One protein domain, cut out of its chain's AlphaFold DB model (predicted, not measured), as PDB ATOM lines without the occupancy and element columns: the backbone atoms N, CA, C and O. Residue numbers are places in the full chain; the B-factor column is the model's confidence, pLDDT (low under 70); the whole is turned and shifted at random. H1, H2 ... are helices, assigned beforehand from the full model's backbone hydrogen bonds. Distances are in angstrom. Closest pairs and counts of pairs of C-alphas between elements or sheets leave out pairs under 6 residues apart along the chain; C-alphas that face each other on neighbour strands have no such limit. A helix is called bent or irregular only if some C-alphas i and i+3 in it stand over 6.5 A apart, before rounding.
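Overview. This is residues 148 to 277 and 409 to 458 of the 467 residues of an uncharacterized protein of Sparganum proliferum (UniProt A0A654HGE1). A short helix, H7, sits in the core between two helical hairpins, H1 with H2 on one side and H3 with H4 on the other. A third hairpin, H5 with H6, forms a small head at one edge of this body, and the long helix H8 leaves H3 as an arm whose residues 437 to 458 stick out. The printed part has 180 residues, with eight named helices in the order H1 to H8 and no named strand, and is all helix. It is loose, with a radius of gyration of the C-alphas of 20.7 A and spans of 72 by 52 by 36 A.

Arrangement. H1, residues 155 to 163, and H2, residues 173 to 189, touch as a hairpin at a shallow tilt of 33 degrees, only just short of steep; their closest C-alphas, of Leu 157 and Glu 182, are 5.9 A apart. H3, residues 192 to 218, and H4, residues 225 to 244, touch as a hairpin, closest at the C-alphas of Met 209 and Ala 232, 5.8 A. H5, residues 249 to 258, is close to but not clearly touching H1, with C-alphas 155 and 251 6.9 A apart. H6, residues 263 to 272, touches H5 as a hairpin, closest at Ala 253 and Ala 266, C-alphas 5.8 A apart. The hub H7, residues 411 to 422, touches H1 about perpendicular, closest at C-alphas 161 and 414, 5.3 A. H7 also touches H4 at a steep tilt of 49 degrees, closest at C-alphas 413 and 241, 5.2 A; H7 touches H2 and only just touches H3, with 3 pairs of C-alphas within 8 A. H8, residues 425 to 458, touches H3 with residues 425 to 435 alone, closest at C-alphas 428 and 199, 5.2 A. Every O i to N i+4 pair is within hydrogen-bond range in H1, H3, H5, H6 and H7; the counts are 11 of 13 in H2, 14 of 16 in H4 and 28 of 30 in H8.

Along the chain. H1 begins at C-alpha 155 (44.807, 186.825, -19.683). H2 is 25.1 A long, H3 38.7 A and H4 25.9 A. H4 is irregular, with C-alphas 239 and 242 7.4 A apart. H8, 49.9 A long, has a kink of 28 degrees near residue 436 and ends at C-alpha 458 (11.159, 208.772, -56.829).

Size, cuts and confidence. The C-alphas of Lys 222 and Gly 458, the two farthest apart, are 76.1 A apart. Residues 278 to 408 are not printed, and C-alphas 277 and 409 are 24.9 A apart across the cut. No link printed whole is long. Mean pLDDT of the printed part is 74.7; low stretches include residues 163 to 176, 256 to 277 and 435 to 445.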
ATOM      1  N   ARG A 148      26.252 190.674 -16.366       84.06
ATOM      2  CA  ARG A 148      27.613 190.665 -16.885       84.06
ATOM      3  C   ARG A 148      28.486 191.536 -15.993       84.06
ATOM      4  O   ARG A 148      28.101 192.673 -15.711       84.06
ATOM      5  N   PRO A 149      29.686 191.067 -15.626       87.50
ATOM      6  CA  PRO A 149      30.587 191.838 -14.784       87.50
ATOM      7  C   PRO A 149      31.010 193.137 -15.466       87.50
ATOM      8  O   PRO A 149      31.144 193.204 -16.692       87.50
ATOM      9  N   VAL A 150      31.274 194.177 -14.677       90.50
ATOM     10  CA  VAL A 150      31.599 195.503 -15.221       90.50
ATOM     11  C   VAL A 150      32.857 195.454 -16.089       90.50
ATOM     12  O   VAL A 150      32.839 195.985 -17.196       90.50
ATOM     13  N   PHE A 151      33.912 194.773 -15.637       93.50
ATOM     14  CA  PHE A 151      35.158 194.609 -16.377       93.50
ATOM     15  C   PHE A 151      35.705 193.183 -16.273       93.50
ATOM     16  O   PHE A 151      35.794 192.613 -15.186       93.50
ATOM     17  N   GLU A 152      36.120 192.636 -17.415       91.31
ATOM     18  CA  GLU A 152      36.790 191.340 -17.529       91.31
ATOM     19  C   GLU A 152      38.169 191.554 -18.166       91.31
ATOM     20  O   GLU A 152      38.253 191.887 -19.352       91.31
ATOM     21  N   PRO A 153      39.262 191.417 -17.400       90.00
ATOM     22  CA  PRO A 153      40.604 191.593 -17.926       90.00
ATOM     23  C   PRO A 153      41.004 190.442 -18.857       90.00
ATOM     24  O   PRO A 153      40.655 189.282 -18.635       90.00
ATOM     25  N   SER A 154      41.820 190.746 -19.872       87.75
ATOM     26  CA  SER A 154      42.458 189.710 -20.688       87.75
ATOM     27  C   SER A 154      43.464 188.900 -19.859       87.75
ATOM     28  O   SER A 154      44.063 189.397 -18.902       87.75
ATOM     29  N   LYS A 155      43.743 187.657 -20.279       85.62
ATOM     30  CA  LYS A 155      44.807 186.825 -19.683       85.62
ATOM     31  C   LYS A 155      46.142 187.562 -19.599       85.62
ATOM     32  O   LYS A 155      46.861 187.446 -18.610       85.62
ATOM     33  N   ARG A 156      46.471 188.319 -20.646       83.62
ATOM     34  CA  ARG A 156      47.713 189.083 -20.736       83.62
ATOM     35  C   ARG A 156      47.709 190.277 -19.788       83.62
ATOM     36  O   ARG A 156      48.725 190.522 -19.144       83.62
ATOM     37  N   LEU A 157      46.579 190.966 -19.638       84.38
ATOM     38  CA  LEU A 157      46.434 192.042 -18.661       84.38
ATOM     39  C   LEU A 157      46.596 191.524 -17.228       84.38
ATOM     40  O   LEU A 157      47.309 192.145 -16.447       84.38
ATOM     41  N   CYS A 158      46.019 190.368 -16.892       84.25
ATOM     42  CA  CYS A 158      46.227 189.766 -15.574       84.25
ATOM     43  C   CYS A 158      47.687 189.356 -15.344       84.25
ATOM     44  O   CYS A 158      48.225 189.605 -14.272       84.25
ATOM     45  N   GLN A 159      48.368 188.802 -16.353       80.62
ATOM     46  CA  GLN A 159      49.806 188.512 -16.262       80.62
ATOM     47  C   GLN A 159      50.630 189.780 -16.024       80.62
ATOM     48  O   GLN A 159      51.532 189.777 -15.193       80.62
ATOM     49  N   LEU A 160      50.309 190.874 -16.719       78.12
ATOM     50  CA  LEU A 160      50.949 192.166 -16.480       78.12
ATOM     51  C   LEU A 160      50.628 192.697 -15.077       78.12
ATOM     52  O   LEU A 160      51.512 193.263 -14.446       78.12
ATOM     53  N   ALA A 161      49.412 192.498 -14.569       79.88
ATOM     54  CA  ALA A 161      49.032 192.903 -13.218       79.88
ATOM     55  C   ALA A 161      49.843 192.161 -12.145       79.88
ATOM     56  O   ALA A 161      50.363 192.804 -11.239       79.88
ATOM     57  N   VAL A 162      50.013 190.843 -12.295       74.75
ATOM     58  CA  VAL A 162      50.829 190.009 -11.395       74.75
ATOM     59  C   VAL A 162      52.308 190.396 -11.464       74.75
ATOM     60  O   VAL A 162      52.963 190.531 -10.444       74.75
ATOM     61  N   LEU A 163      52.848 190.625 -12.665       67.75
ATOM     62  CA  LEU A 163      54.270 190.951 -12.833       67.75
ATOM     63  C   LEU A 163      54.671 192.324 -12.279       67.75
ATOM     64  O   LEU A 163      55.860 192.564 -12.085       67.75
ATOM     65  N   ASN A 164      53.717 193.238 -12.099       63.91
ATOM     66  CA  ASN A 164      54.011 194.603 -11.668       63.91
ATOM     67  C   ASN A 164      53.745 194.853 -10.173       63.91
ATOM     68  O   ASN A 164      53.979 195.991  -9.766       63.91
ATOM     69  N   ASP A 165      53.284 193.850  -9.395       59.56
ATOM     70  CA  ASP A 165      53.064 193.877  -7.924       59.56
ATOM     71  C   ASP A 165      52.719 195.280  -7.385       59.56
ATOM     72  O   ASP A 165      53.373 195.836  -6.508       59.56
ATOM     73  N   PHE A 166      51.723 195.888  -8.036       56.16
ATOM     74  CA  PHE A 166      51.584 197.327  -8.283       56.16
ATOM     75  C   PHE A 166      52.324 198.273  -7.312       56.16
ATOM     76  O   PHE A 166      51.757 198.757  -6.333       56.16
ATOM     77  N   ILE A 167      53.569 198.635  -7.652       50.06
ATOM     78  CA  ILE A 167      54.255 199.810  -7.092       50.06
ATOM     79  C   ILE A 167      54.161 200.948  -8.128       50.06
ATOM     80  O   ILE A 167      54.763 200.843  -9.202       50.06
ATOM     81  N   PRO A 168      53.452 202.061  -7.845       47.06
ATOM     82  CA  PRO A 168      53.274 203.168  -8.796       47.06
ATOM     83  C   PRO A 168      54.579 203.769  -9.329       47.06
ATOM     84  O   PRO A 168      54.590 204.319 -10.427       47.06
ATOM     85  N   SER A 169      55.684 203.638  -8.587       44.78
ATOM     86  CA  SER A 169      57.006 204.145  -8.969       44.78
ATOM     87  C   SER A 169      57.745 203.283 -10.003       44.78
ATOM     88  O   SER A 169      58.773 203.714 -10.524       44.78
ATOM     89  N   LEU A 170      57.252 202.083 -10.335       40.56
ATOM     90  CA  LEU A 170      58.009 201.076 -11.095       40.56
ATOM     91  C   LEU A 170      57.497 200.795 -12.504       40.56
ATOM     92  O   LEU A 170      58.047 199.943 -13.210       40.56
ATOM     93  N   THR A 171      56.517 201.554 -12.985       46.28
ATOM     94  CA  THR A 171      56.130 201.450 -14.388       46.28
ATOM     95  C   THR A 171      57.143 202.169 -15.286       46.28
ATOM     96  O   THR A 171      56.970 203.301 -15.732       46.28
ATOM     97  N   ARG A 172      58.256 201.484 -15.577       50.38
ATOM     98  CA  ARG A 172      59.195 201.872 -16.640       50.38
ATOM     99  C   ARG A 172      58.400 202.196 -17.915       50.38
ATOM    100  O   ARG A 172      57.467 201.462 -18.247       50.38
ATOM    101  N   LYS A 173      58.798 203.246 -18.653       53.72
ATOM    102  CA  LYS A 173      58.123 203.764 -19.872       53.72
ATOM    103  C   LYS A 173      57.608 202.649 -20.817       53.72
ATOM    104  O   LYS A 173      56.519 202.768 -21.369       53.72
ATOM    105  N   VAL A 174      58.342 201.539 -20.949       50.62
ATOM    106  CA  VAL A 174      58.021 200.389 -21.825       50.62
ATOM    107  C   VAL A 174      56.896 199.479 -21.300       50.62
ATOM    108  O   VAL A 174      56.114 198.950 -22.088       50.62
ATOM    109  N   ASN A 175      56.772 199.282 -19.984       62.72
ATOM    110  CA  ASN A 175      55.689 198.459 -19.429       62.72
ATOM    111  C   ASN A 175      54.356 199.209 -19.494       62.72
ATOM    112  O   ASN A 175      53.331 198.598 -19.788       62.72
ATOM    113  N   ASN A 176      54.387 200.536 -19.333       69.06
ATOM    114  CA  ASN A 176      53.203 201.381 -19.456       69.06
ATOM    115  C   ASN A 176      52.565 201.309 -20.839       69.06
ATOM    116  O   ASN A 176      51.350 201.178 -20.931       69.06
ATOM    117  N   THR A 177      53.347 201.323 -21.921       74.50
ATOM    118  CA  THR A 177      52.772 201.221 -23.272       74.50
ATOM    119  C   THR A 177      52.099 199.870 -23.499       74.50
ATOM    120  O   THR A 177      50.991 199.827 -24.026       74.50
ATOM    121  N   ARG A 178      52.702 198.766 -23.038       76.19
ATOM    122  CA  ARG A 178      52.106 197.420 -23.137       76.19
ATOM    123  C   ARG A 178      50.826 197.291 -22.314       76.19
ATOM    124  O   ARG A 178      49.833 196.785 -22.825       76.19
ATOM    125  N   ILE A 179      50.840 197.777 -21.074       79.31
ATOM    126  CA  ILE A 179      49.664 197.817 -20.193       79.31
ATOM    127  C   ILE A 179      48.542 198.630 -20.843       79.31
ATOM    128  O   ILE A 179      47.406 198.171 -20.904       79.31
ATOM    129  N   LEU A 180      48.860 199.818 -21.362       81.56
ATOM    130  CA  LEU A 180      47.890 200.692 -22.014       81.56
ATOM    131  C   LEU A 180      47.270 200.043 -23.250       81.56
ATOM    132  O   LEU A 180      46.060 200.137 -23.428       81.56
ATOM    133  N   VAL A 181      48.072 199.377 -24.085       83.62
ATOM    134  CA  VAL A 181      47.574 198.658 -25.266       83.62
ATOM    135  C   VAL A 181      46.609 197.546 -24.855       83.62
ATOM    136  O   VAL A 181      45.515 197.464 -25.407       83.62
ATOM    137  N   GLU A 182      46.960 196.744 -23.849       85.38
ATOM    138  CA  GLU A 182      46.091 195.667 -23.359       85.38
ATOM    139  C   GLU A 182      44.804 196.188 -22.710       85.38
ATOM    140  O   GLU A 182      43.723 195.658 -22.965       85.38
ATOM    141  N   LEU A 183      44.886 197.259 -21.914       86.06
ATOM    142  CA  LEU A 183      43.711 197.919 -21.335       86.06
ATOM    143  C   LEU A 183      42.779 198.468 -22.418       86.06
ATOM    144  O   LEU A 183      41.561 198.300 -22.332       86.06
ATOM    145  N   GLN A 184      43.342 199.114 -23.442       86.00
ATOM    146  CA  GLN A 184      42.578 199.631 -24.576       86.00
ATOM    147  C   GLN A 184      41.885 198.509 -25.342       86.00
ATOM    148  O   GLN A 184      40.736 198.681 -25.743       86.00
ATOM    149  N   GLU A 185      42.555 197.374 -25.524       88.00
ATOM    150  CA  GLU A 185      41.979 196.227 -26.214       88.00
ATOM    151  C   GLU A 185      40.829 195.601 -25.418       88.00
ATOM    152  O   GLU A 185      39.757 195.375 -25.976       88.00
ATOM    153  N   CYS A 186      40.982 195.458 -24.095       88.94
ATOM    154  CA  CYS A 186      39.884 195.042 -23.217       88.94
ATOM    155  C   CYS A 186      38.695 196.013 -23.313       88.94
ATOM    156  O   CYS A 186      37.553 195.594 -23.445       88.94
ATOM    157  N   CYS A 187      38.939 197.327 -23.319       86.94
ATOM    158  CA  CYS A 187      37.864 198.316 -23.448       86.94
ATOM    159  C   CYS A 187      37.175 198.288 -24.825       86.94
ATOM    160  O   CYS A 187      36.002 198.648 -24.927       86.94
ATOM    161  N   ARG A 188      37.883 197.897 -25.894       85.81
ATOM    162  CA  ARG A 188      37.323 197.789 -27.254       85.81
ATOM    163  C   ARG A 188      36.433 196.566 -27.432       85.81
ATOM    164  O   ARG A 188      35.478 196.649 -28.199       85.81
ATOM    165  N   SER A 189      36.751 195.462 -26.759       86.56
ATOM    166  CA  SER A 189      35.961 194.230 -26.824       86.56
ATOM    167  C   SER A 189      34.688 194.291 -25.974       86.56
ATOM    168  O   SER A 189      33.750 193.533 -26.216       86.56
ATOM    169  N   MET A 190      34.619 195.213 -25.008       87.00
ATOM    170  CA  MET A 190      33.435 195.420 -24.178       87.00
ATOM    171  C   MET A 190      32.245 195.958 -24.974       87.00
ATOM    172  O   MET A 190      32.372 196.830 -25.840       87.00
ATOM    173  N   ASP A 191      31.042 195.510 -24.605       87.44
ATOM    174  CA  ASP A 191      29.844 196.168 -25.093       87.44
ATOM    175  C   ASP A 191      29.756 197.605 -24.569       87.44
ATOM    176  O   ASP A 191      30.297 198.001 -23.534       87.44
ATOM    177  N   ARG A 192      29.037 198.416 -25.336       83.75
ATOM    178  CA  ARG A 192      28.917 199.848 -25.093       83.75
ATOM    179  C   ARG A 192      28.356 200.174 -23.708       83.75
ATOM    180  O   ARG A 192      28.721 201.213 -23.164       83.75
ATOM    181  N   GLN A 193      27.417 199.380 -23.199       85.25
ATOM    182  CA  GLN A 193      26.746 199.680 -21.937       85.25
ATOM    183  C   GLN A 193      27.708 199.457 -20.773       85.25
ATOM    184  O   GLN A 193      27.887 200.366 -19.963       85.25
ATOM    185  N   ARG A 194      28.416 198.321 -20.766       88.44
ATOM    186  CA  ARG A 194      29.489 198.046 -19.801       88.44
ATOM    187  C   ARG A 194      30.597 199.088 -19.879       88.44
ATOM    188  O   ARG A 194      31.044 199.577 -18.848       88.44
ATOM    189  N   LEU A 195      31.002 199.485 -21.088       89.56
ATOM    190  CA  LEU A 195      32.041 200.499 -21.271       89.56
ATOM    191  C   LEU A 195      31.622 201.864 -20.704       89.56
ATOM    192  O   LEU A 195      32.431 202.532 -20.066       89.56
ATOM    193  N   LEU A 196      30.368 202.280 -20.917       88.44
ATOM    194  CA  LEU A 196      29.831 203.527 -20.360       88.44
ATOM    195  C   LEU A 196      29.743 203.479 -18.834       88.44
ATOM    196  O   LEU A 196      30.142 204.440 -18.178       88.44
ATOM    197  N   LEU A 197      29.260 202.364 -18.284       90.94
ATOM    198  CA  LEU A 197      29.190 202.139 -16.844       90.94
ATOM    199  C   LEU A 197      30.587 202.199 -16.212       90.94
ATOM    200  O   LEU A 197      30.813 202.990 -15.298       90.94
ATOM    201  N   LEU A 198      31.539 201.430 -16.749       92.81
ATOM    202  CA  LEU A 198      32.925 201.417 -16.284       92.81
ATOM    203  C   LEU A 198      33.544 202.813 -16.361       92.81
ATOM    204  O   LEU A 198      34.134 203.275 -15.387       92.81
ATOM    205  N   ALA A 199      33.390 203.504 -17.493       89.81
ATOM    206  CA  ALA A 199      33.965 204.830 -17.678       89.81
ATOM    207  C   ALA A 199      33.392 205.850 -16.687       89.81
ATOM    208  O   ALA A 199      34.149 206.657 -16.146       89.81
ATOM    209  N   ARG A 200      32.084 205.801 -16.401       89.62
ATOM    210  CA  ARG A 200      31.441 206.694 -15.427       89.62
ATOM    211  C   ARG A 200      31.889 206.409 -14.002       89.62
ATOM    212  O   ARG A 200      32.256 207.349 -13.299       89.62
ATOM    213  N   VAL A 201      31.914 205.137 -13.596       93.31
ATOM    214  CA  VAL A 201      32.408 204.745 -12.268       93.31
ATOM    215  C   VAL A 201      33.866 205.174 -12.110       93.31
ATOM    216  O   VAL A 201      34.195 205.883 -11.164       93.31
ATOM    217  N   MET A 202      34.734 204.849 -13.073       92.62
ATOM    218  CA  MET A 202      36.152 205.223 -13.024       92.62
ATOM    219  C   MET A 202      36.355 206.739 -12.999       92.62
ATOM    220  O   MET A 202      37.212 207.232 -12.268       92.62
ATOM    221  N   GLN A 203      35.554 207.502 -13.743       89.69
ATOM    222  CA  GLN A 203      35.592 208.961 -13.701       89.69
ATOM    223  C   GLN A 203      35.256 209.496 -12.299       89.69
ATOM    224  O   GLN A 203      35.988 210.342 -11.783       89.69
ATOM    225  N   LYS A 204      34.187 208.989 -11.668       91.12
ATOM    226  CA  LYS A 204      33.755 209.412 -10.326       91.12
ATOM    227  C   LYS A 204      34.774 209.033  -9.253       91.12
ATOM    228  O   LYS A 204      35.194 209.899  -8.493       91.12
ATOM    229  N   LEU A 205      35.277 207.796  -9.267       93.94
ATOM    230  CA  LEU A 205      36.324 207.344  -8.341       93.94
ATOM    231  C   LEU A 205      37.583 208.218  -8.429       93.94
ATOM    232  O   LEU A 205      38.176 208.572  -7.412       93.94
ATOM    233  N   ARG A 206      37.975 208.631  -9.638       89.12
ATOM    234  CA  ARG A 206      39.116 209.536  -9.822       89.12
ATOM    235  C   ARG A 206      38.869 210.931  -9.298       89.12
ATOM    236  O   ARG A 206      39.752 211.488  -8.656       89.12
ATOM    237  N   LEU A 207      37.677 211.468  -9.528       90.06
ATOM    238  CA  LEU A 207      37.291 212.753  -8.969       90.06
ATOM    239  C   LEU A 207      37.341 212.726  -7.434       90.06
ATOM    240  O   LEU A 207      37.879 213.651  -6.828       90.06
ATOM    241  N   TRP A 208      36.874 211.642  -6.806       93.38
ATOM    242  CA  TRP A 208      36.961 211.451  -5.354       93.38
ATOM    243  C   TRP A 208      38.411 211.436  -4.860       93.38
ATOM    244  O   TRP A 208      38.726 212.107  -3.877       93.38
ATOM    245  N   MET A 209      39.315 210.741  -5.564       90.62
ATOM    246  CA  MET A 209      40.747 210.771  -5.241       90.62
ATOM    247  C   MET A 209      41.327 212.179  -5.349       90.62
ATOM    248  O   MET A 209      42.019 212.619  -4.436       90.62
ATOM    249  N   THR A 210      41.037 212.911  -6.428       89.19
ATOM    250  CA  THR A 210      41.550 214.274  -6.617       89.19
ATOM    251  C   THR A 210      41.038 215.224  -5.532       89.19
ATOM    252  O   THR A 210      41.840 215.966  -4.963       89.19
ATOM    253  N   LYS A 211      39.746 215.154  -5.174       90.62
ATOM    254  CA  LYS A 211      39.174 215.916  -4.048       90.62
ATOM    255  C   LYS A 211      39.865 215.569  -2.726       90.62
ATOM    256  O   LYS A 211      40.170 216.464  -1.941       90.62
ATOM    257  N   HIS A 212      40.162 214.290  -2.489       90.81
ATOM    258  CA  HIS A 212      40.865 213.852  -1.283       90.81
ATOM    259  C   HIS A 212      42.312 214.334  -1.213       90.81
ATOM    260  O   HIS A 212      42.748 214.792  -0.158       90.81
ATOM    261  N   VAL A 213      43.046 214.256  -2.324       88.94
ATOM    262  CA  VAL A 213      44.422 214.761  -2.408       88.94
ATOM    263  C   VAL A 213      44.439 216.261  -2.136       88.94
ATOM    264  O   VAL A 213      45.218 216.700  -1.297       88.94
ATOM    265  N   ALA A 214      43.545 217.033  -2.762       88.25
ATOM    266  CA  ALA A 214      43.432 218.469  -2.513       88.25
ATOM    267  C   ALA A 214      43.153 218.765  -1.030       88.25
ATOM    268  O   ALA A 214      43.885 219.530  -0.410       88.25
ATOM    269  N   TYR A 215      42.170 218.082  -0.436       90.75
ATOM    270  CA  TYR A 215      41.845 218.213   0.985       90.75
ATOM    271  C   TYR A 215      43.041 217.921   1.904       90.75
ATOM    272  O   TYR A 215      43.347 218.725   2.779       90.75
ATOM    273  N   ARG A 216      43.759 216.812   1.679       88.19
ATOM    274  CA  ARG A 216      44.914 216.403   2.499       88.19
ATOM    275  C   ARG A 216      46.128 217.316   2.335       88.19
ATOM    276  O   ARG A 216      46.841 217.566   3.305       88.19
ATOM    277  N   VAL A 217      46.380 217.796   1.118       84.56
ATOM    278  CA  VAL A 217      47.473 218.737   0.838       84.56
ATOM    279  C   VAL A 217      47.188 220.086   1.496       84.56
ATOM    280  O   VAL A 217      48.088 220.671   2.091       84.56
ATOM    281  N   MET A 218      45.934 220.552   1.459       84.44
ATOM    282  CA  MET A 218      45.518 221.788   2.132       84.44
ATOM    283  C   MET A 218      45.517 221.654   3.661       84.44
ATOM    284  O   MET A 218      45.842 222.613   4.352       84.44
ATOM    285  N   SER A 219      45.222 220.470   4.205       81.31
ATOM    286  CA  SER A 219      45.205 220.200   5.650       81.31
ATOM    287  C   SER A 219      46.604 219.956   6.256       81.31
ATOM    288  O   SER A 219      46.748 219.084   7.111       81.31
ATOM    289  N   THR A 220      47.638 220.652   5.761       65.44
ATOM    290  CA  THR A 220      49.034 220.631   6.259       65.44
ATOM    291  C   THR A 220      49.659 219.239   6.450       65.44
ATOM    292  O   THR A 220      50.419 218.994   7.390       65.44
ATOM    293  N   SER A 221      49.398 218.292   5.540       66.06
ATOM    294  CA  SER A 221      50.061 216.984   5.615       66.06
ATOM    295  C   SER A 221      51.541 217.082   5.208       66.06
ATOM    296  O   SER A 221      51.853 217.584   4.132       66.06
ATOM    297  N   LYS A 222      52.459 216.518   6.011       76.81
ATOM    298  CA  LYS A 222      53.880 216.310   5.639       76.81
ATOM    299  C   LYS A 222      54.068 215.319   4.470       76.81
ATOM    300  O   LYS A 222      55.194 215.053   4.060       76.81
ATOM    301  N   LYS A 223      52.982 214.715   3.978       80.50
ATOM    302  CA  LYS A 223      52.982 213.710   2.911       80.50
ATOM    303  C   LYS A 223      52.984 214.403   1.547       80.50
ATOM    304  O   LYS A 223      52.283 215.390   1.342       80.50
ATOM    305  N   THR A 224      53.735 213.853   0.594       81.75
ATOM    306  CA  THR A 224      53.680 214.307  -0.801       81.75
ATOM    307  C   THR A 224      52.323 213.968  -1.420       81.75
ATOM    308  O   THR A 224      51.682 212.980  -1.050       81.75
ATOM    309  N   SER A 225      51.884 214.764  -2.397       80.00
ATOM    310  CA  SER A 225      50.640 214.516  -3.141       80.00
ATOM    311  C   SER A 225      50.615 213.131  -3.799       80.00
ATOM    312  O   SER A 225      49.568 212.488  -3.833       80.00
ATOM    313  N   GLU A 226      51.769 212.636  -4.251       80.31
ATOM    314  CA  GLU A 226      51.943 211.291  -4.810       80.31
ATOM    315  C   GLU A 226      51.639 210.192  -3.789       80.31
ATOM    316  O   GLU A 226      50.917 209.240  -4.088       80.31
ATOM    317  N   HIS A 227      52.149 210.339  -2.564       83.75
ATOM    318  CA  HIS A 227      51.901 209.377  -1.500       83.75
ATOM    319  C   HIS A 227      50.418 209.361  -1.102       83.75
ATOM    320  O   HIS A 227      49.834 208.289  -0.947       83.75
ATOM    321  N   VAL A 228      49.781 210.534  -1.012       86.69
ATOM    322  CA  VAL A 228      48.339 210.639  -0.730       86.69
ATOM    323  C   VAL A 228      47.501 210.030  -1.858       86.69
ATOM    324  O   VAL A 228      46.511 209.350  -1.592       86.69
ATOM    325  N   LEU A 229      47.896 210.227  -3.119       85.94
ATOM    326  CA  LEU A 229      47.221 209.623  -4.269       85.94
ATOM    327  C   LEU A 229      47.321 208.092  -4.244       85.94
ATOM    328  O   LEU A 229      46.335 207.405  -4.524       85.94
ATOM    329  N   LEU A 230      48.487 207.545  -3.889       85.00
ATOM    330  CA  LEU A 230      48.665 206.102  -3.736       85.00
ATOM    331  C   LEU A 230      47.813 205.543  -2.588       85.00
ATOM    332  O   LEU A 230      47.161 204.513  -2.742       85.00
ATOM    333  N   GLU A 231      47.772 206.231  -1.450       88.06
ATOM    334  CA  GLU A 231      46.926 205.848  -0.315       88.06
ATOM    335  C   GLU A 231      45.438 205.839  -0.709       88.06
ATOM    336  O   GLU A 231      44.732 204.861  -0.462       88.06
ATOM    337  N   ALA A 232      44.984 206.883  -1.408       90.62
ATOM    338  CA  ALA A 232      43.613 207.012  -1.896       90.62
ATOM    339  C   ALA A 232      43.239 205.930  -2.922       90.62
ATOM    340  O   ALA A 232      42.174 205.317  -2.821       90.62
ATOM    341  N   SER A 233      44.112 205.668  -3.898       89.12
ATOM    342  CA  SER A 233      43.883 204.637  -4.920       89.12
ATOM    343  C   SER A 233      43.869 203.234  -4.321       89.12
ATOM    344  O   SER A 233      42.969 202.455  -4.633       89.12
ATOM    345  N   ASN A 234      44.770 202.938  -3.381       89.75
ATOM    346  CA  ASN A 234      44.748 201.678  -2.640       89.75
ATOM    347  C   ASN A 234      43.474 201.520  -1.802       89.75
ATOM    348  O   ASN A 234      42.894 200.434  -1.768       89.75
ATOM    349  N   PHE A 235      43.022 202.585  -1.142       92.75
ATOM    350  CA  PHE A 235      41.780 202.564  -0.373       92.75
ATOM    351  C   PHE A 235      40.569 202.255  -1.266       92.75
ATOM    352  O   PHE A 235      39.804 201.335  -0.974       92.75
ATOM    353  N   LEU A 236      40.431 202.948  -2.399       93.88
ATOM    354  CA  LEU A 236      39.348 202.686  -3.350       93.88
ATOM    355  C   LEU A 236      39.460 201.307  -4.008       93.88
ATOM    356  O   LEU A 236      38.437 200.662  -4.228       93.88
ATOM    357  N   GLY A 237      40.672 200.825  -4.282       91.44
ATOM    358  CA  GLY A 237      40.885 199.489  -4.836       91.44
ATOM    359  C   GLY A 237      40.414 198.389  -3.892       91.44
ATOM    360  O   GLY A 237      39.720 197.470  -4.329       91.44
ATOM    361  N   LYS A 238      40.660 198.531  -2.585       91.62
ATOM    362  CA  LYS A 238      40.126 197.607  -1.573       91.62
ATOM    363  C   LYS A 238      38.597 197.602  -1.535       91.62
ATOM    364  O   LYS A 238      38.006 196.547  -1.326       91.62
ATOM    365  N   LEU A 239      37.964 198.754  -1.760       92.75
ATOM    366  CA  LEU A 239      36.505 198.873  -1.767       92.75
ATOM    367  C   LEU A 239      35.868 198.338  -3.057       92.75
ATOM    368  O   LEU A 239      34.858 197.648  -2.991       92.75
ATOM    369  N   PHE A 240      36.419 198.644  -4.232       94.69
ATOM    370  CA  PHE A 240      35.699 198.455  -5.498       94.69
ATOM    371  C   PHE A 240      36.264 197.372  -6.421       94.69
ATOM    372  O   PHE A 240      35.579 196.967  -7.361       94.69
ATOM    373  N   SER A 241      37.476 196.861  -6.188       92.50
ATOM    374  CA  SER A 241      38.078 195.864  -7.091       92.50
ATOM    375  C   SER A 241      37.217 194.607  -7.244       92.50
ATOM    376  O   SER A 241      37.021 194.141  -8.364       92.50
ATOM    377  N   LYS A 242      36.636 194.106  -6.148       90.88
ATOM    378  CA  LYS A 242      35.815 192.886  -6.143       90.88
ATOM    379  C   LYS A 242      34.499 193.018  -6.912       90.88
ATOM    380  O   LYS A 242      34.083 192.045  -7.529       90.88
ATOM    381  N   CYS A 243      33.861 194.190  -6.889       92.38
ATOM    382  CA  CYS A 243      32.580 194.410  -7.569       92.38
ATOM    383  C   CYS A 243      32.739 194.908  -9.014       92.38
ATOM    384  O   CYS A 243      31.805 194.816  -9.803       92.38
ATOM    385  N   LEU A 244      33.902 195.463  -9.373       93.38
ATOM    386  CA  LEU A 244      34.155 195.971 -10.724       93.38
ATOM    387  C   LEU A 244      34.861 194.967 -11.627       93.38
ATOM    388  O   LEU A 244      34.650 194.995 -12.838       93.38
ATOM    389  N   ILE A 245      35.729 194.124 -11.068       92.31
ATOM    390  CA  ILE A 245      36.632 193.283 -11.847       92.31
ATOM    391  C   ILE A 245      36.324 191.830 -11.558       92.31
ATOM    392  O   ILE A 245      36.546 191.329 -10.455       92.31
ATOM    393  N   PHE A 246      35.876 191.140 -12.594       91.12
ATOM    394  CA  PHE A 246      35.662 189.709 -12.550       91.12
ATOM    395  C   PHE A 246      36.810 188.994 -13.245       91.12
ATOM    396  O   PHE A 246      37.116 189.269 -14.403       91.12
ATOM    397  N   ILE A 247      37.445 188.069 -12.533       86.56
ATOM    398  CA  ILE A 247      38.484 187.204 -13.088       86.56
ATOM    399  C   ILE A 247      37.942 185.777 -13.047       86.56
ATOM    400  O   ILE A 247      37.758 185.261 -11.943       86.56
ATOM    401  N   PRO A 248      37.710 185.127 -14.201       80.12
ATOM    402  CA  PRO A 248      37.212 183.757 -14.233       80.12
ATOM    403  C   PRO A 248      38.100 182.799 -13.431       80.12
ATOM    404  O   PRO A 248      39.328 182.893 -13.506       80.12
ATOM    405  N   ALA A 249      37.497 181.842 -12.719       77.06
ATOM    406  CA  ALA A 249      38.219 180.894 -11.861       77.06
ATOM    407  C   ALA A 249      39.311 180.118 -12.620       77.06
ATOM    408  O   ALA A 249      40.436 179.994 -12.142       77.06
ATOM    409  N   PHE A 250      39.040 179.692 -13.862       72.56
ATOM    410  CA  PHE A 250      40.048 179.031 -14.701       72.56
ATOM    411  C   PHE A 250      41.258 179.936 -14.987       72.56
ATOM    412  O   PHE A 250      42.391 179.462 -15.087       72.56
ATOM    413  N   LEU A 251      41.037 181.248 -15.128       74.00
ATOM    414  CA  LEU A 251      42.106 182.205 -15.370       74.00
ATOM    415  C   LEU A 251      42.949 182.366 -14.108       74.00
ATOM    416  O   LEU A 251      44.176 182.315 -14.208       74.00
ATOM    417  N   GLN A 252      42.297 182.489 -12.945       72.31
ATOM    418  CA  GLN A 252      42.959 182.524 -11.637       72.31
ATOM    419  C   GLN A 252      43.833 181.281 -11.445       72.31
ATOM    420  O   GLN A 252      45.043 181.414 -11.256       72.31
ATOM    421  N   ALA A 253      43.263 180.090 -11.645       67.44
ATOM    422  CA  ALA A 253      43.976 178.817 -11.575       67.44
ATOM    423  C   ALA A 253      45.164 178.753 -12.550       67.44
ATOM    424  O   ALA A 253      46.252 178.312 -12.188       67.44
ATOM    425  N   SER A 254      45.005 179.250 -13.782       67.69
ATOM    426  CA  SER A 254      46.088 179.240 -14.778       67.69
ATOM    427  C   SER A 254      47.266 180.157 -14.425       67.69
ATOM    428  O   SER A 254      48.400 179.893 -14.835       67.69
ATOM    429  N   MET A 255      47.013 181.243 -13.689       70.38
ATOM    430  CA  MET A 255      48.059 182.154 -13.215       70.38
ATOM    431  C   MET A 255      48.807 181.538 -12.040       70.38
ATOM    432  O   MET A 255      50.036 181.457 -12.071       70.38
ATOM    433  N   ILE A 256      48.042 180.999 -11.095       64.81
ATOM    434  CA  ILE A 256      48.498 180.218  -9.949       64.81
ATOM    435  C   ILE A 256      49.440 179.080 -10.381       64.81
ATOM    436  O   ILE A 256      50.562 178.971  -9.887       64.81
ATOM    437  N   TYR A 257      49.047 178.299 -11.392       57.81
ATOM    438  CA  TYR A 257      49.823 177.152 -11.874       57.81
ATOM    439  C   TYR A 257      51.171 177.554 -12.489       57.81
ATOM    440  O   TYR A 257      52.188 176.892 -12.295       57.81
ATOM    441  N   ARG A 258      51.222 178.688 -13.202       56.25
ATOM    442  CA  ARG A 258      52.489 179.244 -13.714       56.25
ATOM    443  C   ARG A 258      53.385 179.813 -12.609       56.25
ATOM    444  O   ARG A 258      54.582 179.969 -12.845       56.25
ATOM    445  N   GLY A 259      52.818 180.113 -11.439       55.06
ATOM    446  CA  GLY A 259      53.522 180.587 -10.247       55.06
ATOM    447  C   GLY A 259      54.183 179.487  -9.408       55.06
ATOM    448  O   GLY A 259      54.921 179.824  -8.490       55.06
ATOM    449  N   GLY A 260      53.970 178.203  -9.732       46.66
ATOM    450  CA  GLY A 260      54.598 177.069  -9.040       46.66
ATOM    451  C   GLY A 260      53.762 176.415  -7.932       46.66
ATOM    452  O   GLY A 260      54.314 175.628  -7.172       46.66
ATOM    453  N   MET A 261      52.460 176.709  -7.836       45.84
ATOM    454  CA  MET A 261      51.545 176.013  -6.917       45.84
ATOM    455  C   MET A 261      51.143 174.627  -7.436       45.84
ATOM    456  O   MET A 261      51.051 174.406  -8.648       45.84
ATOM    457  N   SER A 262      50.875 173.699  -6.515       48.44
ATOM    458  CA  SER A 262      50.489 172.328  -6.851       48.44
ATOM    459  C   SER A 262      49.054 172.240  -7.402       48.44
ATOM    460  O   SER A 262      48.193 173.070  -7.111       48.44
ATOM    461  N   VAL A 263      48.764 171.193  -8.189       45.94
ATOM    462  CA  VAL A 263      47.419 170.915  -8.749       45.94
ATOM    463  C   VAL A 263      46.350 170.821  -7.652       45.94
ATOM    464  O   VAL A 263      45.202 171.189  -7.887       45.94
ATOM    465  N   LYS A 264      46.720 170.317  -6.467       48.31
ATOM    466  CA  LYS A 264      45.808 170.102  -5.338       48.31
ATOM    467  C   LYS A 264      45.395 171.436  -4.703       48.31
ATOM    468  O   LYS A 264      44.209 171.722  -4.643       48.31
ATOM    469  N   GLU A 265      46.360 172.307  -4.408       50.78
ATOM    470  CA  GLU A 265      46.109 173.661  -3.879       50.78
ATOM    471  C   GLU A 265      45.325 174.541  -4.867       50.78
ATOM    472  O   GLU A 265      44.460 175.320  -4.475       50.78
ATOM    473  N   ALA A 266      45.589 174.400  -6.171       44.66
ATOM    474  CA  ALA A 266      44.841 175.118  -7.201       44.66
ATOM    475  C   ALA A 266      43.376 174.654  -7.305       44.66
ATOM    476  O   ALA A 266      42.514 175.459  -7.654       44.66
ATOM    477  N   ARG A 267      43.083 173.377  -7.019       47.56
ATOM    478  CA  ARG A 267      41.708 172.855  -6.981       47.56
ATOM    479  C   ARG A 267      40.947 173.376  -5.769       47.56
ATOM    480  O   ARG A 267      39.822 173.827  -5.950       47.56
ATOM    481  N   ASP A 268      41.569 173.396  -4.596       52.25
ATOM    482  CA  ASP A 268      40.925 173.867  -3.363       52.25
ATOM    483  C   ASP A 268      40.519 175.358  -3.471       52.25
ATOM    484  O   ASP A 268      39.397 175.727  -3.135       52.25
ATOM    485  N   LEU A 269      41.350 176.198  -4.108       47.91
ATOM    486  CA  LEU A 269      41.034 177.609  -4.413       47.91
ATOM    487  C   LEU A 269      39.922 177.806  -5.462       47.91
ATOM    488  O   LEU A 269      39.171 178.782  -5.404       47.91
ATOM    489  N   VAL A 270      39.816 176.918  -6.455       47.88
ATOM    490  CA  VAL A 270      38.730 176.966  -7.454       47.88
ATOM    491  C   VAL A 270      37.399 176.572  -6.820       47.88
ATOM    492  O   VAL A 270      36.374 177.149  -7.169       47.88
ATOM    493  N   VAL A 271      37.418 175.636  -5.871       47.00
ATOM    494  CA  VAL A 271      36.229 175.203  -5.129       47.00
ATOM    495  C   VAL A 271      35.739 176.304  -4.179       47.00
ATOM    496  O   VAL A 271      34.540 176.550  -4.132       47.00
ATOM    497  N   GLU A 272      36.634 177.056  -3.525       44.12
ATOM    498  CA  GLU A 272      36.258 178.209  -2.679       44.12
ATOM    499  C   GLU A 272      35.793 179.455  -3.462       44.12
ATOM    500  O   GLU A 272      35.140 180.337  -2.907       44.12
ATOM    501  N   THR A 273      36.134 179.566  -4.752       40.94
ATOM    502  CA  THR A 273      35.783 180.731  -5.593       40.94
ATOM    503  C   THR A 273      34.557 180.522  -6.471       40.94
ATOM    504  O   THR A 273      34.211 181.421  -7.244       40.94
ATOM    505  N   ILE A 274      33.867 179.389  -6.338       35.34
ATOM    506  CA  ILE A 274      32.465 179.281  -6.736       35.34
ATOM    507  C   ILE A 274      31.682 179.913  -5.581       35.34
ATOM    508  O   ILE A 274      31.518 179.256  -4.556       35.34
ATOM    509  N   PRO A 275      31.233 181.182  -5.663       36.28
ATOM    510  CA  PRO A 275      30.226 181.624  -4.717       36.28
ATOM    511  C   PRO A 275      29.053 180.659  -4.866       36.28
ATOM    512  O   PRO A 275      28.614 180.424  -5.999       36.28
ATOM    513  N   ASP A 276      28.564 180.111  -3.752       34.16
ATOM    514  CA  ASP A 276      27.198 179.599  -3.691       34.16
ATOM    515  C   ASP A 276      26.349 180.615  -4.436       34.16
ATOM    516  O   ASP A 276      26.325 181.794  -4.065       34.16
ATOM    517  N   ALA A 277      25.794 180.200  -5.577       32.47
ATOM    518  CA  ALA A 277      25.029 181.097  -6.412       32.47
ATOM    519  C   ALA A 277      23.974 181.719  -5.490       32.47
ATOM    520  O   ALA A 277      23.149 180.971  -4.952       32.47
ATOM    521  N   SER A 409      48.546 190.082  -2.880       56.66
ATOM    522  CA  SER A 409      47.705 191.094  -3.529       56.66
ATOM    523  C   SER A 409      46.652 190.432  -4.425       56.66
ATOM    524  O   SER A 409      46.973 189.697  -5.356       56.66
ATOM    525  N   ASP A 410      45.370 190.671  -4.128       80.19
ATOM    526  CA  ASP A 410      44.256 190.230  -4.975       80.19
ATOM    527  C   ASP A 410      44.492 190.749  -6.405       80.19
ATOM    528  O   ASP A 410      44.612 191.957  -6.616       80.19
ATOM    529  N   ILE A 411      44.565 189.860  -7.401       84.69
ATOM    530  CA  ILE A 411      44.841 190.234  -8.802       84.69
ATOM    531  C   ILE A 411      43.821 191.271  -9.294       84.69
ATOM    532  O   ILE A 411      44.163 192.149 -10.091       84.69
ATOM    533  N   ARG A 412      42.584 191.235  -8.776       88.94
ATOM    534  CA  ARG A 412      41.562 192.256  -9.052       88.94
ATOM    535  C   ARG A 412      42.006 193.633  -8.579       88.94
ATOM    536  O   ARG A 412      41.818 194.602  -9.306       88.94
ATOM    537  N   HIS A 413      42.622 193.731  -7.402       89.50
ATOM    538  CA  HIS A 413      43.185 194.980  -6.890       89.50
ATOM    539  C   HIS A 413      44.277 195.501  -7.824       89.50
ATOM    540  O   HIS A 413      44.222 196.652  -8.243       89.50
ATOM    541  N   SER A 414      45.205 194.652  -8.258       85.88
ATOM    542  CA  SER A 414      46.269 195.055  -9.190       85.88
ATOM    543  C   SER A 414      45.721 195.517 -10.548       85.88
ATOM    544  O   SER A 414      46.162 196.533 -11.086       85.88
ATOM    545  N   VAL A 415      44.701 194.838 -11.086       88.56
ATOM    546  CA  VAL A 415      43.999 195.272 -12.308       88.56
ATOM    547  C   VAL A 415      43.255 196.594 -12.087       88.56
ATOM    548  O   VAL A 415      43.285 197.465 -12.958       88.56
ATOM    549  N   PHE A 416      42.630 196.787 -10.925       91.44
ATOM    550  CA  PHE A 416      41.979 198.046 -10.563       91.44
ATOM    551  C   PHE A 416      42.979 199.197 -10.544       91.44
ATOM    552  O   PHE A 416      42.718 200.256 -11.114       91.44
ATOM    553  N   MET A 417      44.144 198.974  -9.941       87.50
ATOM    554  CA  MET A 417      45.208 199.967  -9.886       87.50
ATOM    555  C   MET A 417      45.694 200.337 -11.295       87.50
ATOM    556  O   MET A 417      45.820 201.520 -11.604       87.50
ATOM    557  N   LEU A 418      45.852 199.365 -12.204       86.06
ATOM    558  CA  LEU A 418      46.148 199.642 -13.619       86.06
ATOM    559  C   LEU A 418      45.052 200.509 -14.270       86.06
ATOM    560  O   LEU A 418      45.355 201.499 -14.937       86.06
ATOM    561  N   LEU A 419      43.772 200.198 -14.046       87.75
ATOM    562  CA  LEU A 419      42.650 200.967 -14.603       87.75
ATOM    563  C   LEU A 419      42.613 202.413 -14.091       87.75
ATOM    564  O   LEU A 419      42.423 203.351 -14.874       87.75
ATOM    565  N   ILE A 420      42.794 202.600 -12.782       85.56
ATOM    566  CA  ILE A 420      42.637 203.900 -12.128       85.56
ATOM    567  C   ILE A 420      43.908 204.756 -12.162       85.56
ATOM    568  O   ILE A 420      43.810 205.972 -12.000       85.56
ATOM    569  N   CYS A 421      45.087 204.174 -12.389       80.75
ATOM    570  CA  CYS A 421      46.356 204.906 -12.442       80.75
ATOM    571  C   CYS A 421      46.900 205.060 -13.868       80.75
ATOM    572  O   CYS A 421      47.410 206.130 -14.185       80.75
ATOM    573  N   SER A 422      46.786 204.049 -14.741       74.19
ATOM    574  CA  SER A 422      47.444 204.081 -16.060       74.19
ATOM    575  C   SER A 422      46.686 204.897 -17.103       74.19
ATOM    576  O   SER A 422      47.295 205.568 -17.931       74.19
ATOM    577  N   LEU A 423      45.354 204.859 -17.096       72.81
ATOM    578  CA  LEU A 423      44.548 205.671 -18.018       72.81
ATOM    579  C   LEU A 423      44.476 207.104 -17.489       72.81
ATOM    580  O   LEU A 423      44.677 207.284 -16.309       72.81
ATOM    581  N   GLY A 424      44.195 208.146 -18.269       67.62
ATOM    582  CA  GLY A 424      43.950 209.512 -17.748       67.62
ATOM    583  C   GLY A 424      42.458 209.776 -17.499       67.62
ATOM    584  O   GLY A 424      41.621 209.034 -18.013       67.62
ATOM    585  N   ILE A 425      42.074 210.818 -16.747       67.44
ATOM    586  CA  ILE A 425      40.647 211.203 -16.651       67.44
ATOM    587  C   ILE A 425      40.095 211.585 -18.036       67.44
ATOM    588  O   ILE A 425      38.984 211.208 -18.403       67.44
ATOM    589  N   GLU A 426      40.935 212.223 -18.853       66.69
ATOM    590  CA  GLU A 426      40.659 212.570 -20.248       66.69
ATOM    591  C   GLU A 426      40.370 211.342 -21.112       66.69
ATOM    592  O   GLU A 426      39.508 211.385 -21.989       66.69
ATOM    593  N   TYR A 427      41.055 210.226 -20.851       76.44
ATOM    594  CA  TYR A 427      40.822 208.977 -21.567       76.44
ATOM    595  C   TYR A 427      39.408 208.453 -21.295       76.44
ATOM    596  O   TYR A 427      38.681 208.136 -22.237       76.44
ATOM    597  N   TRP A 428      38.982 208.441 -20.029       77.00
ATOM    598  CA  TRP A 428      37.629 208.028 -19.650       77.00
ATOM    599  C   TRP A 428      36.559 208.969 -20.210       77.00
ATOM    600  O   TRP A 428      35.575 208.502 -20.781       77.00
ATOM    601  N   HIS A 429      36.786 210.285 -20.170       71.50
ATOM    602  CA  HIS A 429      35.909 211.263 -20.826       71.50
ATOM    603  C   HIS A 429      35.793 211.019 -22.332       71.50
ATOM    604  O   HIS A 429      34.690 211.022 -22.888       71.50
ATOM    605  N   ARG A 430      36.925 210.782 -23.003       75.88
ATOM    606  CA  ARG A 430      36.969 210.522 -24.441       75.88
ATOM    607  C   ARG A 430      36.241 209.230 -24.787       75.88
ATOM    608  O   ARG A 430      35.491 209.229 -25.761       75.88
ATOM    609  N   LEU A 431      36.410 208.169 -24.001       73.25
ATOM    610  CA  LEU A 431      35.685 206.912 -24.180       73.25
ATOM    611  C   LEU A 431      34.176 207.095 -24.007       73.25
ATOM    612  O   LEU A 431      33.419 206.703 -24.896       73.25
ATOM    613  N   SER A 432      33.734 207.752 -22.932       70.88
ATOM    614  CA  SER A 432      32.315 208.055 -22.706       70.88
ATOM    615  C   SER A 432      31.729 208.857 -23.867       70.88
ATOM    616  O   SER A 432      30.690 208.505 -24.434       70.88
ATOM    617  N   PHE A 433      32.441 209.893 -24.313       72.00
ATOM    618  CA  PHE A 433      32.029 210.712 -25.448       72.00
ATOM    619  C   PHE A 433      31.994 209.919 -26.760       72.00
ATOM    620  O   PHE A 433      31.039 210.032 -27.534       72.00
ATOM    621  N   GLN A 434      32.997 209.085 -27.037       73.31
ATOM    622  CA  GLN A 434      33.034 208.230 -28.225       73.31
ATOM    623  C   GLN A 434      31.880 207.232 -28.225       73.31
ATOM    624  O   GLN A 434      31.159 207.135 -29.224       73.31
ATOM    625  N   ALA A 435      31.636 206.565 -27.098       65.19
ATOM    626  CA  ALA A 435      30.506 205.668 -26.930       65.19
ATOM    627  C   ALA A 435      29.195 206.406 -27.245       65.19
ATOM    628  O   ALA A 435      28.432 205.965 -28.112       65.19
ATOM    629  N   ILE A 436      28.962 207.590 -26.669       66.75
ATOM    630  CA  ILE A 436      27.767 208.411 -26.931       66.75
ATOM    631  C   ILE A 436      27.660 208.809 -28.417       66.75
ATOM    632  O   ILE A 436      26.626 208.571 -29.062       66.75
ATOM    633  N   THR A 437      28.729 209.353 -29.002       63.97
ATOM    634  CA  THR A 437      28.725 209.982 -30.334       63.97
ATOM    635  C   THR A 437      28.757 209.012 -31.515       63.97
ATOM    636  O   THR A 437      28.162 209.323 -32.558       63.97
ATOM    637  N   HIS A 438      29.333 207.812 -31.378       59.53
ATOM    638  CA  HIS A 438      29.363 206.814 -32.461       59.53
ATOM    639  C   HIS A 438      27.940 206.435 -32.927       59.53
ATOM    640  O   HIS A 438      27.681 206.227 -34.118       59.53
ATOM    641  N   ARG A 439      26.952 206.493 -32.016       54.81
ATOM    642  CA  ARG A 439      25.520 206.323 -32.340       54.81
ATOM    643  C   ARG A 439      24.989 207.444 -33.219       54.81
ATOM    644  O   ARG A 439      24.265 207.175 -34.179       54.81
ATOM    645  N   ARG A 440      25.328 208.698 -32.900       57.38
ATOM    646  CA  ARG A 440      24.865 209.877 -33.649       57.38
ATOM    647  C   ARG A 440      25.405 209.837 -35.080       57.38
ATOM    648  O   ARG A 440      24.636 210.040 -36.020       57.38
ATOM    649  N   ARG A 441      26.677 209.460 -35.265       59.38
ATOM    650  CA  ARG A 441      27.293 209.304 -36.597       59.38
ATOM    651  C   ARG A 441      26.692 208.142 -37.402       59.38
ATOM    652  O   ARG A 441      26.286 208.361 -38.545       59.38
ATOM    653  N   ARG A 442      26.525 206.945 -36.817       58.97
ATOM    654  CA  ARG A 442      25.894 205.792 -37.507       58.97
ATOM    655  C   ARG A 442      24.429 206.079 -37.874       58.97
ATOM    656  O   ARG A 442      23.996 205.737 -38.973       58.97
ATOM    657  N   ARG A 443      23.677 206.782 -37.012       59.47
ATOM    658  CA  ARG A 443      22.298 207.239 -37.293       59.47
ATOM    659  C   ARG A 443      22.243 208.237 -38.454       59.47
ATOM    660  O   ARG A 443      21.417 208.064 -39.347       59.47
ATOM    661  N   ARG A 444      23.133 209.236 -38.486       62.56
ATOM    662  CA  ARG A 444      23.211 210.208 -39.595       62.56
ATOM    663  C   ARG A 444      23.554 209.531 -40.926       62.56
ATOM    664  O   ARG A 444      22.890 209.808 -41.920       62.56
ATOM    665  N   ARG A 445      24.506 208.587 -40.943       67.25
ATOM    666  CA  ARG A 445      24.841 207.807 -42.151       67.25
ATOM    667  C   ARG A 445      23.656 206.972 -42.651       67.25
ATOM    668  O   ARG A 445      23.322 207.071 -43.825       67.25
ATOM    669  N   LYS A 446      22.954 206.247 -41.765       70.56
ATOM    670  CA  LYS A 446      21.754 205.467 -42.138       70.56
ATOM    671  C   LYS A 446      20.598 206.343 -42.650       70.56
ATOM    672  O   LYS A 446      19.879 205.931 -43.554       70.56
ATOM    673  N   ARG A 447      20.411 207.551 -42.103       70.44
ATOM    674  CA  ARG A 447      19.413 208.512 -42.615       70.44
ATOM    675  C   ARG A 447      19.782 209.020 -44.009       70.44
ATOM    676  O   ARG A 447      18.924 209.030 -44.881       70.44
ATOM    677  N   ARG A 448      21.056 209.357 -44.240       69.75
ATOM    678  CA  ARG A 448      21.552 209.792 -45.558       69.75
ATOM    679  C   ARG A 448      21.428 208.697 -46.620       69.75
ATOM    680  O   ARG A 448      20.993 208.985 -47.728       69.75
ATOM    681  N   THR A 449      21.739 207.441 -46.294       75.06
ATOM    682  CA  THR A 449      21.576 206.330 -47.247       75.06
ATOM    683  C   THR A 449      20.108 206.014 -47.532       75.06
ATOM    684  O   THR A 449      19.762 205.789 -48.690       75.06
ATOM    685  N   LYS A 450      19.216 206.069 -46.530       73.81
ATOM    686  CA  LYS A 450      17.763 205.942 -46.753       73.81
ATOM    687  C   LYS A 450      17.196 207.088 -47.600       73.81
ATOM    688  O   LYS A 450      16.417 206.815 -48.505       73.81
ATOM    689  N   ALA A 451      17.607 208.333 -47.352       70.38
ATOM    690  CA  ALA A 451      17.195 209.487 -48.155       70.38
ATOM    691  C   ALA A 451      17.640 209.346 -49.620       70.38
ATOM    692  O   ALA A 451      16.829 209.514 -50.523       70.38
ATOM    693  N   ARG A 452      18.887 208.916 -49.860       71.06
ATOM    694  CA  ARG A 452      19.388 208.623 -51.215       71.06
ATOM    695  C   ARG A 452      18.611 207.500 -51.911       71.06
ATOM    696  O   ARG A 452      18.335 207.610 -53.097       71.06
ATOM    697  N   ARG A 453      18.229 206.437 -51.191       71.25
ATOM    698  CA  ARG A 453      17.397 205.352 -51.750       71.25
ATOM    699  C   ARG A 453      15.980 205.821 -52.098       71.25
ATOM    700  O   ARG A 453      15.477 205.433 -53.144       71.25
ATOM    701  N   LYS A 454      15.360 206.670 -51.268       70.25
ATOM    702  CA  LYS A 454      14.052 207.276 -51.576       70.25
ATOM    703  C   LYS A 454      14.124 208.190 -52.799       70.25
ATOM    704  O   LYS A 454      13.294 208.059 -53.686       70.25
ATOM    705  N   HIS A 455      15.150 209.035 -52.882       68.12
ATOM    706  CA  HIS A 455      15.347 209.912 -54.035       68.12
ATOM    707  C   HIS A 455      15.567 209.119 -55.332       68.12
ATOM    708  O   HIS A 455      14.985 209.461 -56.352       68.12
ATOM    709  N   LYS A 456      16.355 208.032 -55.308       68.31
ATOM    710  CA  LYS A 456      16.526 207.180 -56.496       68.31
ATOM    711  C   LYS A 456      15.213 206.533 -56.955       68.31
ATOM    712  O   LYS A 456      14.965 206.511 -58.148       68.31
ATOM    713  N   ARG A 457      14.370 206.064 -56.026       62.34
ATOM    714  CA  ARG A 457      13.065 205.457 -56.357       62.34
ATOM    715  C   ARG A 457      12.034 206.472 -56.870       62.34
ATOM    716  O   ARG A 457      11.253 206.133 -57.746       62.34
ATOM    717  N   GLY A 458      12.048 207.704 -56.353       58.84
ATOM    718  CA  GLY A 458      11.159 208.772 -56.829       58.84
ATOM    719  C   GLY A 458      11.491 209.248 -58.247       58.84
ATOM    720  O   GLY A 458      10.588 209.518 -59.026       58.84
TER     721      GLY A 458